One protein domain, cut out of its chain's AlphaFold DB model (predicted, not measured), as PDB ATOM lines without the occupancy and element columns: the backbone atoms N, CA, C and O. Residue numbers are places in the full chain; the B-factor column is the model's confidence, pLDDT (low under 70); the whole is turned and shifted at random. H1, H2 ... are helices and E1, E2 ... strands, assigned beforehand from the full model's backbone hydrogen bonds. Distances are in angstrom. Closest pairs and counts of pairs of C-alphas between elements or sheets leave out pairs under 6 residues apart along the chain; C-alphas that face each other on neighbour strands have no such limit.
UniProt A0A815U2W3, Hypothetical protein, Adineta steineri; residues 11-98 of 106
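What this domain is: This is residues 11 to 98 of the 106 residues of the protein "Hypothetical protein" of Adineta steineri (UniProt A0A815U2W3). A two-stranded antiparallel ribbon, E1 and E2, has helices H2 and H4 side by side near one end, with H3 reaching away from the ribbon beyond H2. From the other end of the ribbon an arm reaches out and folds back: its residues 15 to 33 stick out, and the short helix H1, residues 11 to 16, begins the printed part. The printed part has 88 residues, with four named helices and two named strands in the order H1, E1, H2, H3, H4, E2; the class is mixed, helices and strands. It is only just extended, close to loose, with a radius of gyration of the C-alphas of 18.6 A, and it spans 52 by 32 by 18 A, only just elongated.

How they stand to each other: H1, residues 11 to 16, touches no helix and is apart from E2, residues 90 to 97. E1, residues 37 to 44, is the antiparallel neighbour of E2, with 156 degrees between their directions. C-alphas 38 and 96 face each other at 4.1 A; N 39 and O 95, 2.8 A apart, and N 93 and O 41, 2.9 A apart, are within hydrogen-bond range. The closest C-alphas of H2, residues 45 to 53, and E2 are those of Ile 45 and Glu 90, 6.5 A apart. H2 and H3, residues 56 to 64, are close but not clearly touching; their closest C-alphas, those of Val 53 and Gln 59, are 6.9 A apart. Their lines are only just about perpendicular, at 71 degrees. H2 touches H4, residues 70 to 82, and their closest C-alphas, those of Leu 49 and Leu 71, are 7.3 A apart. H2 and H4 run opposite ways at a shallow tilt of 29 degrees. H3 and H4 are apart. In H1, H2, H3 and H4 every O i to N i+4 pair is within hydrogen-bond range.

Where its parts are: H1 begins at C-alpha 11, (26.320, -48.486, 1.000). E1 measures 22.2 A from its first to its last C-alpha and ends at C-alpha 44, (46.263, -37.235, 19.402). H2 measures 12.6 A, H3 12.7 A and H4, the longest helix by residues, 18.2 A. E2 measures 21.6 A and ends at C-alpha 97, (31.607, -50.987, 13.038).

The domain as a whole: The C-alphas of Ser 27 and Asp 85 are the two farthest apart, at 52.9 A. Residues 15 to 33 and 63 to 69 stand free; the body without them spans 40 by 28 by 17 A. The link from H1 to E1, 20 residues, is long. The printed part has no cut. The mean pLDDT of the printed part is 82.0, and residues 11 to 36 are under 70.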
ATOM      1  N   GLU A  11      27.598 -48.057   1.590       42.53
ATOM      2  CA  GLU A  11      26.320 -48.486   1.000       42.53
ATOM      3  C   GLU A  11      26.462 -49.701   0.066       42.53
ATOM      4  O   GLU A  11      25.587 -50.570   0.025       42.53
ATOM      5  N   VAL A  12      27.609 -49.842  -0.604       45.41
ATOM      6  CA  VAL A  12      27.915 -50.991  -1.467       45.41
ATOM      7  C   VAL A  12      28.118 -52.272  -0.654       45.41
ATOM      8  O   VAL A  12      27.789 -53.355  -1.136       45.41
ATOM      9  N   TYR A  13      28.579 -52.177   0.598       49.94
ATOM     10  CA  TYR A  13      28.681 -53.340   1.487       49.94
ATOM     11  C   TYR A  13      27.297 -53.918   1.811       49.94
ATOM     12  O   TYR A  13      27.095 -55.120   1.660       49.94
ATOM     13  N   PHE A  14      26.316 -53.079   2.159       49.44
ATOM     14  CA  PHE A  14      24.947 -53.539   2.430       49.44
ATOM     15  C   PHE A  14      24.267 -54.149   1.196       49.44
ATOM     16  O   PHE A  14      23.605 -55.181   1.312       49.44
ATOM     17  N   GLY A  15      24.459 -53.554   0.012       48.72
ATOM     18  CA  GLY A  15      23.943 -54.104  -1.246       48.72
ATOM     19  C   GLY A  15      24.584 -55.444  -1.623       48.72
ATOM     20  O   GLY A  15      23.892 -56.355  -2.073       48.72
ATOM     21  N   ARG A  16      25.891 -55.605  -1.370       48.22
ATOM     22  CA  ARG A  16      26.640 -56.832  -1.680       48.22
ATOM     23  C   ARG A  16      26.270 -58.015  -0.792       48.22
ATOM     24  O   ARG A  16      26.298 -59.128  -1.281       48.22
ATOM     25  N   TYR A  17      25.849 -57.837   0.457       51.19
ATOM     26  CA  TYR A  17      25.408 -58.986   1.270       51.19
ATOM     27  C   TYR A  17      24.038 -59.560   0.867       51.19
ATOM     28  O   TYR A  17      23.646 -60.607   1.376       51.19
ATOM     29  N   ARG A  18      23.333 -58.904  -0.064       51.31
ATOM     30  CA  ARG A  18      22.152 -59.442  -0.756       51.31
ATOM     31  C   ARG A  18      22.481 -60.062  -2.123       51.31
ATOM     32  O   ARG A  18      21.594 -60.639  -2.738       51.31
ATOM     33  N   ASP A  19      23.718 -59.919  -2.606       56.03
ATOM     34  CA  ASP A  19      24.192 -60.499  -3.868       56.03
ATOM     35  C   ASP A  19      24.285 -62.025  -3.716       56.03
ATOM     36  O   ASP A  19      24.892 -62.534  -2.764       56.03
ATOM     37  N   GLU A  20      23.679 -62.757  -4.655       58.66
ATOM     38  CA  GLU A  20      23.632 -64.221  -4.645       58.66
ATOM     39  C   GLU A  20      25.031 -64.834  -4.518       58.66
ATOM     40  O   GLU A  20      25.176 -65.876  -3.887       58.66
ATOM     41  N   LYS A  21      26.094 -64.181  -5.000       51.97
ATOM     42  CA  LYS A  21      27.448 -64.755  -4.924       51.97
ATOM     43  C   LYS A  21      27.995 -64.932  -3.503       51.97
ATOM     44  O   LYS A  21      28.927 -65.710  -3.318       51.97
ATOM     45  N   TYR A  22      27.478 -64.192  -2.517       57.69
ATOM     46  CA  TYR A  22      27.962 -64.276  -1.133       57.69
ATOM     47  C   TYR A  22      27.106 -65.180  -0.241       57.69
ATOM     48  O   TYR A  22      27.568 -65.501   0.851       57.69
ATOM     49  N   HIS A  23      25.911 -65.588  -0.701       56.75
ATOM     50  CA  HIS A  23      25.048 -66.639  -0.128       56.75
ATOM     51  C   HIS A  23      25.132 -66.776   1.404       56.75
ATOM     52  O   HIS A  23      25.326 -67.871   1.925       56.75
ATOM     53  N   ILE A  24      25.027 -65.668   2.151       59.28
ATOM     54  CA  ILE A  24      25.142 -65.727   3.611       59.28
ATOM     55  C   ILE A  24      23.852 -66.353   4.146       59.28
ATOM     56  O   ILE A  24      22.796 -65.725   4.040       59.28
ATOM     57  N   PRO A  25      23.901 -67.566   4.731       55.22
ATOM     58  CA  PRO A  25      22.715 -68.238   5.234       55.22
ATOM     59  C   PRO A  25      22.369 -67.641   6.601       55.22
ATOM     60  O   PRO A  25      22.663 -68.215   7.653       55.22
ATOM     61  N   LEU A  26      21.810 -66.432   6.594       59.34
ATOM     62  CA  LEU A  26      21.242 -65.823   7.790       59.34
ATOM     63  C   LEU A  26      20.021 -66.659   8.184       59.34
ATOM     64  O   LEU A  26      19.098 -66.826   7.389       59.34
ATOM     65  N   SER A  27      20.034 -67.226   9.395       54.44
ATOM     66  CA  SER A  27      18.999 -68.164   9.855       54.44
ATOM     67  C   SER A  27      17.618 -67.521  10.038       54.44
ATOM     68  O   SER A  27      16.628 -68.235  10.171       54.44
ATOM     69  N   SER A  28      17.537 -66.188   9.973       54.12
ATOM     70  CA  SER A  28      16.299 -65.417   9.877       54.12
ATOM     71  C   SER A  28      16.420 -64.351   8.783       54.12
ATOM     72  O   SER A  28      17.188 -63.399   8.922       54.12
ATOM     73  N   THR A  29      15.636 -64.477   7.715       53.88
ATOM     74  CA  THR A  29      15.485 -63.466   6.649       53.88
ATOM     75  C   THR A  29      14.669 -62.244   7.075       53.88
ATOM     76  O   THR A  29      14.593 -61.266   6.335       53.88
ATOM     77  N   ASP A  30      14.056 -62.290   8.257       53.28
ATOM     78  CA  ASP A  30      12.908 -61.436   8.566       53.28
ATOM     79  C   ASP A  30      13.294 -60.057   9.115       53.28
ATOM     80  O   ASP A  30      12.485 -59.132   9.073       53.28
ATOM     81  N   PHE A  31      14.537 -59.876   9.577       48.81
ATOM     82  CA  PHE A  31      15.072 -58.552   9.885       48.81
ATOM     83  C   PHE A  31      16.609 -58.538   9.888       48.81
ATOM     84  O   PHE A  31      17.262 -59.313  10.583       48.81
ATOM     85  N   ILE A  32      17.202 -57.604   9.142       55.66
ATOM     86  CA  ILE A  32      18.583 -57.171   9.379       55.66
ATOM     87  C   ILE A  32      18.487 -56.051  10.412       55.66
ATOM     88  O   ILE A  32      17.881 -55.014  10.143       55.66
ATOM     89  N   ARG A  33      19.041 -56.258  11.608       53.44
ATOM     90  CA  ARG A  33      19.095 -55.221  12.645       53.44
ATOM     91  C   ARG A  33      20.097 -54.147  12.203       53.44
ATOM     92  O   ARG A  33      21.289 -54.430  12.137       53.44
ATOM     93  N   ASP A  34      19.626 -52.938  11.885       55.50
ATOM     94  CA  ASP A  34      20.510 -51.782  11.656       55.50
ATOM     95  C   ASP A  34      21.011 -51.267  13.015       55.50
ATOM     96  O   ASP A  34      20.427 -50.370  13.623       55.50
ATOM     97  N   GLU A  35      22.063 -51.897  13.539       59.38
ATOM     98  CA  GLU A  35      22.819 -51.362  14.670       59.38
ATOM     99  C   GLU A  35      24.016 -50.591  14.130       59.38
ATOM    100  O   GLU A  35      25.109 -51.135  13.966       59.38
ATOM    101  N   ARG A  36      23.819 -49.301  13.845       64.12
ATOM    102  CA  ARG A  36      24.936 -48.391  13.574       64.12
ATOM    103  C   ARG A  36      25.739 -48.222  14.858       64.12
ATOM    104  O   ARG A  36      25.426 -47.378  15.697       64.12
ATOM    105  N   VAL A  37      26.749 -49.065  15.031       78.38
ATOM    106  CA  VAL A  37      27.679 -49.013  16.157       78.38
ATOM    107  C   VAL A  37      28.956 -48.336  15.689       78.38
ATOM    108  O   VAL A  37      29.438 -48.600  14.592       78.38
ATOM    109  N   ALA A  38      29.524 -47.478  16.529       87.25
ATOM    110  CA  ALA A  38      30.829 -46.893  16.279       87.25
ATOM    111  C   ALA A  38      31.689 -46.932  17.541       87.25
ATOM    112  O   ALA A  38      31.198 -46.704  18.650       87.25
ATOM    113  N   ILE A  39      32.984 -47.189  17.366       91.88
ATOM    114  CA  ILE A  39      33.988 -46.966  18.405       91.88
ATOM    115  C   ILE A  39      34.273 -45.473  18.430       91.88
ATOM    116  O   ILE A  39      34.753 -44.921  17.443       91.88
ATOM    117  N   LYS A  40      34.001 -44.835  19.565       95.06
ATOM    118  CA  LYS A  40      34.372 -43.441  19.811       95.06
ATOM    119  C   LYS A  40      35.622 -43.398  20.673       95.06
ATOM    120  O   LYS A  40      35.685 -44.083  21.695       95.06
ATOM    121  N   CYS A  41      36.602 -42.594  20.292       95.31
ATOM    122  CA  CYS A  41      37.826 -42.432  21.067       95.31
ATOM    123  C   CYS A  41      38.450 -41.057  20.854       95.31
ATOM    124  O   CYS A  41      38.279 -40.451  19.801       95.31
ATOM    125  N   LYS A  42      39.231 -40.613  21.842       97.62
ATOM    126  CA  LYS A  42      40.086 -39.433  21.734       97.62
ATOM    127  C   LYS A  42      41.516 -39.833  21.458       97.62
ATOM    128  O   LYS A  42      42.116 -40.512  22.293       97.62
ATOM    129  N   TRP A  43      42.046 -39.441  20.307       97.75
ATOM    130  CA  TRP A  43      43.434 -39.708  19.924       97.75
ATOM    131  C   TRP A  43      44.143 -38.410  19.575       97.75
ATOM    132  O   TRP A  43      43.559 -37.557  18.919       97.75
ATOM    133  N   SER A  44      45.417 -38.293  19.946       98.00
ATOM    134  CA  SER A  44      46.263 -37.235  19.402       98.00
ATOM    135  C   SER A  44      46.470 -37.413  17.895       98.00
ATOM    136  O   SER A  44      46.383 -38.536  17.375       98.00
ATOM    137  N   ILE A  45      46.786 -36.324  17.191       96.81
ATOM    138  CA  ILE A  45      47.142 -36.368  15.763       96.81
ATOM    139  C   ILE A  45      48.286 -37.368  15.531       96.81
ATOM    140  O   ILE A  45      48.193 -38.202  14.630       96.81
ATOM    141  N   ARG A  46      49.303 -37.389  16.405       97.00
ATOM    142  CA  ARG A  46      50.400 -38.372  16.370       97.00
ATOM    143  C   ARG A  46      49.890 -39.811  16.362       97.00
ATOM    144  O   ARG A  46      50.335 -40.634  15.561       97.00
ATOM    145  N   ARG A  47      48.951 -40.131  17.256       97.12
ATOM    146  CA  ARG A  47      48.389 -41.484  17.363       97.12
ATOM    147  C   ARG A  47      47.556 -41.850  16.138       97.12
ATOM    148  O   ARG A  47      47.637 -42.993  15.687       97.12
ATOM    149  N   LEU A  48      46.793 -40.904  15.591       95.88
ATOM    150  CA  LEU A  48      46.060 -41.103  14.341       95.88
ATOM    151  C   LEU A  48      47.017 -41.425  13.185       95.88
ATOM    152  O   LEU A  48      46.811 -42.420  12.495       95.88
ATOM    153  N   LEU A  49      48.087 -40.648  13.007       95.75
ATOM    154  CA  LEU A  49      49.076 -40.891  11.951       95.75
ATOM    155  C   LEU A  49      49.764 -42.253  12.126       95.75
ATOM    156  O   LEU A  49      49.869 -43.017  11.168       95.75
ATOM    157  N   GLY A  50      50.134 -42.617  13.358       95.62
ATOM    158  CA  GLY A  50      50.670 -43.948  13.661       95.62
ATOM    159  C   GLY A  50      49.699 -45.084  13.310       95.62
ATOM    160  O   GLY A  50      50.116 -46.116  12.781       95.62
ATOM    161  N   TYR A  51      48.396 -44.890  13.536       95.06
ATOM    162  CA  TYR A  51      47.375 -45.841  13.094       95.06
ATOM    163  C   TYR A  51      47.305 -45.945  11.561       95.06
ATOM    164  O   TYR A  51      47.270 -47.061  11.040       95.06
ATOM    165  N   MET A  52      47.367 -44.826  10.831       93.69
ATOM    166  CA  MET A  52      47.355 -44.823   9.359       93.69
ATOM    167  C   MET A  52      48.531 -45.619   8.771       93.69
ATOM    168  O   MET A  52      48.342 -46.393   7.834       93.69
ATOM    169  N   VAL A  53      49.720 -45.524   9.377       92.94
ATOM    170  CA  VAL A  53      50.908 -46.309   8.978       92.94
ATOM    171  C   VAL A  53      50.690 -47.821   9.139       92.94
ATOM    172  O   VAL A  53      51.240 -48.629   8.387       92.94
ATOM    173  N   SER A  54      49.855 -48.233  10.095       93.38
ATOM    174  CA  SER A  54      49.536 -49.650  10.311       93.38
ATOM    175  C   SER A  54      48.563 -50.233   9.276       93.38
ATOM    176  O   SER A  54      48.405 -51.452   9.205       93.38
ATOM    177  N   MET A  55      47.912 -49.395   8.461       92.50
ATOM    178  CA  MET A  55      46.940 -49.856   7.472       92.50
ATOM    179  C   MET A  55      47.634 -50.598   6.326       92.50
ATOM    180  O   MET A  55      48.511 -50.060   5.653       92.50
ATOM    181  N   SER A  56      47.187 -51.820   6.034       92.06
ATOM    182  CA  SER A  56      47.775 -52.657   4.976       92.06
ATOM    183  C   SER A  56      47.760 -51.983   3.601       92.06
ATOM    184  O   SER A  56      48.745 -52.052   2.873       92.06
ATOM    185  N   GLY A  57      46.678 -51.278   3.256       89.56
ATOM    186  CA  GLY A  57      46.586 -50.530   1.999       89.56
ATOM    187  C   GLY A  57      47.632 -49.418   1.896       89.56
ATOM    188  O   GLY A  57      48.205 -49.210   0.829       89.56
ATOM    189  N   PHE A  58      47.937 -48.756   3.013       92.19
ATOM    190  CA  PHE A  58      48.976 -47.733   3.068       92.19
ATOM    191  C   PHE A  58      50.376 -48.340   2.912       92.19
ATOM    192  O   PHE A  58      51.194 -47.830   2.153       92.19
ATOM    193  N   GLN A  59      50.635 -49.482   3.552       91.69
ATOM    194  CA  GLN A  59      51.903 -50.202   3.398       91.69
ATOM    195  C   GLN A  59      52.135 -50.664   1.955       91.69
ATOM    196  O   GLN A  59      53.230 -50.492   1.426       91.69
ATOM    197  N   VAL A  60      51.104 -51.207   1.299       94.19
ATOM    198  CA  VAL A  60      51.168 -51.593  -0.122       94.19
ATOM    199  C   VAL A  60      51.420 -50.375  -1.009       94.19
ATOM    200  O   VAL A  60      52.236 -50.443  -1.927       94.19
ATOM    201  N   PHE A  61      50.767 -49.249  -0.720       93.81
ATOM    202  CA  PHE A  61      51.004 -48.001  -1.437       93.81
ATOM    203  C   PHE A  61      52.465 -47.538  -1.307       93.81
ATOM    204  O   PHE A  61      53.098 -47.253  -2.319       93.81
ATOM    205  N   LEU A  62      53.039 -47.543  -0.099       92.69
ATOM    206  CA  LEU A  62      54.442 -47.164   0.111       92.69
ATOM    207  C   LEU A  62      55.437 -48.124  -0.550       92.69
ATOM    208  O   LEU A  62      56.495 -47.688  -0.994       92.69
ATOM    209  N   GLN A  63      55.113 -49.412  -0.681       93.25
ATOM    210  CA  GLN A  63      55.949 -50.343  -1.453       93.25
ATOM    211  C   GLN A  63      56.035 -49.950  -2.936       93.25
ATOM    212  O   GLN A  63      57.069 -50.160  -3.568       93.25
ATOM    213  N   GLN A  64      54.962 -49.383  -3.490       95.44
ATOM    214  CA  GLN A  64      54.909 -48.896  -4.872       95.44
ATOM    215  C   GLN A  64      55.458 -47.467  -5.010       95.44
ATOM    216  O   GLN A  64      55.940 -47.086  -6.078       95.44
ATOM    217  N   HIS A  65      55.408 -46.688  -3.928       95.06
ATOM    218  CA  HIS A  65      55.782 -45.276  -3.875       95.06
ATOM    219  C   HIS A  65      56.627 -44.968  -2.621       95.06
ATOM    220  O   HIS A  65      56.144 -44.288  -1.713       95.06
ATOM    221  N   PRO A  66      57.886 -45.444  -2.549       92.69
ATOM    222  CA  PRO A  66      58.710 -45.343  -1.338       92.69
ATOM    223  C   PRO A  66      59.076 -43.904  -0.948       92.69
ATOM    224  O   PRO A  66      59.271 -43.623   0.226       92.69
ATOM    225  N   GLU A  67      59.116 -42.992  -1.919       94.94
ATOM    226  CA  GLU A  67      59.430 -41.568  -1.725       94.94
ATOM    227  C   GLU A  67      58.174 -40.710  -1.461       94.94
ATOM    228  O   GLU A  67      58.203 -39.488  -1.600       94.94
ATOM    229  N   SER A  68      57.019 -41.327  -1.182       94.31
ATOM    230  CA  SER A  68      55.774 -40.576  -1.015       94.31
ATOM    231  C   SER A  68      55.755 -39.767   0.285       94.31
ATOM    232  O   SER A  68      55.926 -40.316   1.370       94.31
ATOM    233  N   THR A  69      55.423 -38.481   0.172       95.31
ATOM    234  CA  THR A  69      55.240 -37.535   1.288       95.31
ATOM    235  C   THR A  69      53.809 -37.494   1.823       95.31
ATOM    236  O   THR A  69      53.486 -36.667   2.669       95.31
ATOM    237  N   ILE A  70      52.925 -38.386   1.358       94.38
ATOM    238  CA  ILE A  70      51.474 -38.296   1.592       94.38
ATOM    239  C   ILE A  70      51.084 -38.221   3.080       94.38
ATOM    240  O   ILE A  70      50.061 -37.627   3.417       94.38
ATOM    241  N   LEU A  71      51.873 -38.820   3.978       93.50
ATOM    242  CA  LEU A  71      51.613 -38.776   5.418       93.50
ATOM    243  C   LEU A  71      51.985 -37.415   6.025       93.50
ATOM    244  O   LEU A  71      51.236 -36.901   6.854       93.50
ATOM    245  N   ASP A  72      53.092 -36.823   5.574       94.50
ATOM    246  CA  ASP A  72      53.535 -35.485   5.984       94.50
ATOM    247  C   ASP A  72      52.581 -34.409   5.442       94.50
ATOM    248  O   ASP A  72      52.212 -33.464   6.148       94.50
ATOM    249  N   ASP A  73      52.109 -34.599   4.206       95.69
ATOM    250  CA  ASP A  73      51.094 -33.754   3.577       95.69
ATOM    251  C   ASP A  73      49.768 -33.833   4.354       95.69
ATOM    252  O   ASP A  73      49.151 -32.809   4.655       95.69
ATOM    253  N   LEU A  74      49.358 -35.044   4.757       94.38
ATOM    254  CA  LEU A  74      48.173 -35.253   5.594       94.38
ATOM    255  C   LEU A  74      48.315 -34.565   6.957       94.38
ATOM    256  O   LEU A  74      47.384 -33.890   7.395       94.38
ATOM    257  N   GLN A  75      49.461 -34.712   7.626       95.56
ATOM    258  CA  GLN A  75      49.719 -34.045   8.903       95.56
ATOM    259  C   GLN A  75      49.610 -32.522   8.768       95.56
ATOM    260  O   GLN A  75      48.935 -31.877   9.573       95.56
ATOM    261  N   SER A  76      50.233 -31.961   7.731       96.19
ATOM    262  CA  SER A  76      50.229 -30.521   7.464       96.19
ATOM    263  C   SER A  76      48.816 -29.991   7.210       96.19
ATOM    264  O   SER A  76      48.433 -28.948   7.746       96.19
ATOM    265  N   GLU A  77      48.002 -30.724   6.449       96.81
ATOM    266  CA  GLU A  77      46.610 -30.342   6.208       96.81
ATOM    267  C   GLU A  77      45.734 -30.489   7.461       96.81
ATOM    268  O   GLU A  77      44.883 -29.630   7.697       96.81
ATOM    269  N   ILE A  78      45.966 -31.491   8.321       95.50
ATOM    270  CA  ILE A  78      45.281 -31.592   9.624       95.50
ATOM    271  C   ILE A  78      45.608 -30.373  10.496       95.50
ATOM    272  O   ILE A  78      44.694 -29.740  11.029       95.50
ATOM    273  N   PHE A  79      46.891 -30.015  10.613       97.06
ATOM    274  CA  PHE A  79      47.347 -28.859  11.393       97.06
ATOM    275  C   PHE A  79      46.674 -27.570  10.926       97.06
ATOM    276  O   PHE A  79      46.112 -26.817  11.723       97.06
ATOM    277  N   LYS A  80      46.638 -27.367   9.610       97.31
ATOM    278  CA  LYS A  80      45.985 -26.224   8.975       97.31
ATOM    279  C   LYS A  80      44.470 -26.208   9.188       97.31
ATOM    280  O   LYS A  80      43.922 -25.155   9.504       97.31
ATOM    281  N   CYS A  81      43.791 -27.346   9.039       96.44
ATOM    282  CA  CYS A  81      42.337 -27.439   9.207       96.44
ATOM    283  C   CYS A  81      41.895 -27.157  10.646       96.44
ATOM    284  O   CYS A  81      40.844 -26.556  10.864       96.44
ATOM    285  N   LEU A  82      42.693 -27.596  11.616       95.19
ATOM    286  CA  LEU A  82      42.396 -27.442  13.039       95.19
ATOM    287  C   LEU A  82      43.008 -26.173  13.641       95.19
ATOM    288  O   LEU A  82      42.706 -25.845  14.787       95.19
ATOM    289  N   ASN A  83      43.831 -25.453  12.873       96.44
ATOM    290  CA  ASN A  83      44.613 -24.306  13.325       96.44
ATOM    291  C   ASN A  83      45.460 -24.640  14.570       96.44
ATOM    292  O   ASN A  83      45.407 -23.950  15.590       96.44
ATOM    293  N   VAL A  84      46.218 -25.734  14.475       95.19
ATOM    294  CA  VAL A  84      47.137 -26.226  15.512       95.19
ATOM    295  C   VAL A  84      48.541 -26.387  14.941       95.19
ATOM    296  O   VAL A  84      48.717 -26.535  13.735       95.19
ATOM    297  N   ASP A  85      49.542 -26.363  15.812       94.31
ATOM    298  CA  ASP A  85      50.964 -26.378  15.452       94.31
ATOM    299  C   ASP A  85      51.724 -27.603  15.985       94.31
ATOM    300  O   ASP A  85      52.928 -27.733  15.764       94.31
ATOM    301  N   ASN A  86      51.036 -28.508  16.685       93.75
ATOM    302  CA  ASN A  86      51.629 -29.686  17.305       93.75
ATOM    303  C   ASN A  86      50.753 -30.930  17.123       93.75
ATOM    304  O   ASN A  86      49.537 -30.858  16.945       93.75
ATOM    305  N   ASP A  87      51.398 -32.093  17.197       95.00
ATOM    306  CA  ASP A  87      50.783 -33.398  16.967       95.00
ATOM    307  C   ASP A  87      50.155 -34.025  18.224       95.00
ATOM    308  O   ASP A  87      49.590 -35.118  18.145       95.00
ATOM    309  N   GLU A  88      50.204 -33.336  19.367       96.94
ATOM    310  CA  GLU A  88      49.596 -33.777  20.630       96.94
ATOM    311  C   GLU A  88      48.129 -33.352  20.770       96.94
ATOM    312  O   GLU A  88      47.427 -33.842  21.655       96.94
ATOM    313  N   HIS A  89      47.634 -32.476  19.888       96.06
ATOM    314  CA  HIS A  89      46.232 -32.070  19.883       96.06
ATOM    315  C   HIS A  89      45.299 -33.282  19.751       96.06
ATOM    316  O   HIS A  89      45.456 -34.102  18.842       96.06
ATOM    317  N   GLU A  90      44.325 -33.397  20.657       97.25
ATOM    318  CA  GLU A  90      43.373 -34.507  20.681       97.25
ATOM    319  C   GLU A  90      42.213 -34.298  19.704       97.25
ATOM    320  O   GLU A  90      41.597 -33.237  19.648       97.25
ATOM    321  N   LEU A  91      41.870 -35.365  18.992       95.62
ATOM    322  CA  LEU A  91      40.756 -35.454  18.063       95.62
ATOM    323  C   LEU A  91      39.690 -36.387  18.627       95.62
ATOM    324  O   LEU A  91      40.004 -37.499  19.059       95.62
ATOM    325  N   ASP A  92      38.429 -35.974  18.545       96.38
ATOM    326  CA  ASP A  92      37.291 -36.865  18.751       96.38
ATOM    327  C   ASP A  92      37.055 -37.687  17.475       96.38
ATOM    328  O   ASP A  92      36.565 -37.184  16.463       96.38
ATOM    329  N   LEU A  93      37.425 -38.967  17.519       95.12
ATOM    330  CA  LEU A  93      37.329 -39.888  16.391       95.12
ATOM    331  C   LEU A  93      36.178 -40.879  16.575       95.12
ATOM    332  O   LEU A  93      35.868 -41.311  17.690       95.12
ATOM    333  N   SER A  94      35.579 -41.277  15.452       94.31
ATOM    334  CA  SER A  94      34.531 -42.294  15.382       94.31
ATOM    335  C   SER A  94      34.857 -43.296  14.280       94.31
ATOM    336  O   SER A  94      34.992 -42.920  13.117       94.31
ATOM    337  N   PHE A  95      34.961 -44.573  14.639       89.81
ATOM    338  CA  PHE A  95      35.169 -45.679  13.708       89.81
ATOM    339  C   PHE A  95      33.902 -46.515  13.635       89.81
ATOM    340  O   PHE A  95      33.551 -47.192  14.602       89.81
ATOM    341  N   ASP A  96      33.216 -46.479  12.499       88.06
ATOM    342  CA  ASP A  96      31.999 -47.267  12.332       88.06
ATOM    343  C   ASP A  96      32.323 -48.759  12.273       88.06
ATOM    344  O   ASP A  96      33.221 -49.196  11.549       88.06
ATOM    345  N   ILE A  97      31.547 -49.537  13.016       83.19
ATOM    346  CA  ILE A  97      31.607 -50.987  13.038       83.19
ATOM    347  C   ILE A  97      30.432 -51.517  12.230       83.19
ATOM    348  O   ILE A  97      29.295 -51.065  12.361       83.19
ATOM    349  N   PHE A  98      30.713 -52.541  11.437       74.69
ATOM    350  CA  PHE A  98      29.696 -53.387  10.849       74.69
ATOM    351  C   PHE A  98      29.801 -54.789  11.452       74.69
ATOM    352  O   PHE A  98      30.870 -55.398  11.418       74.69
TER     353      PHE A  98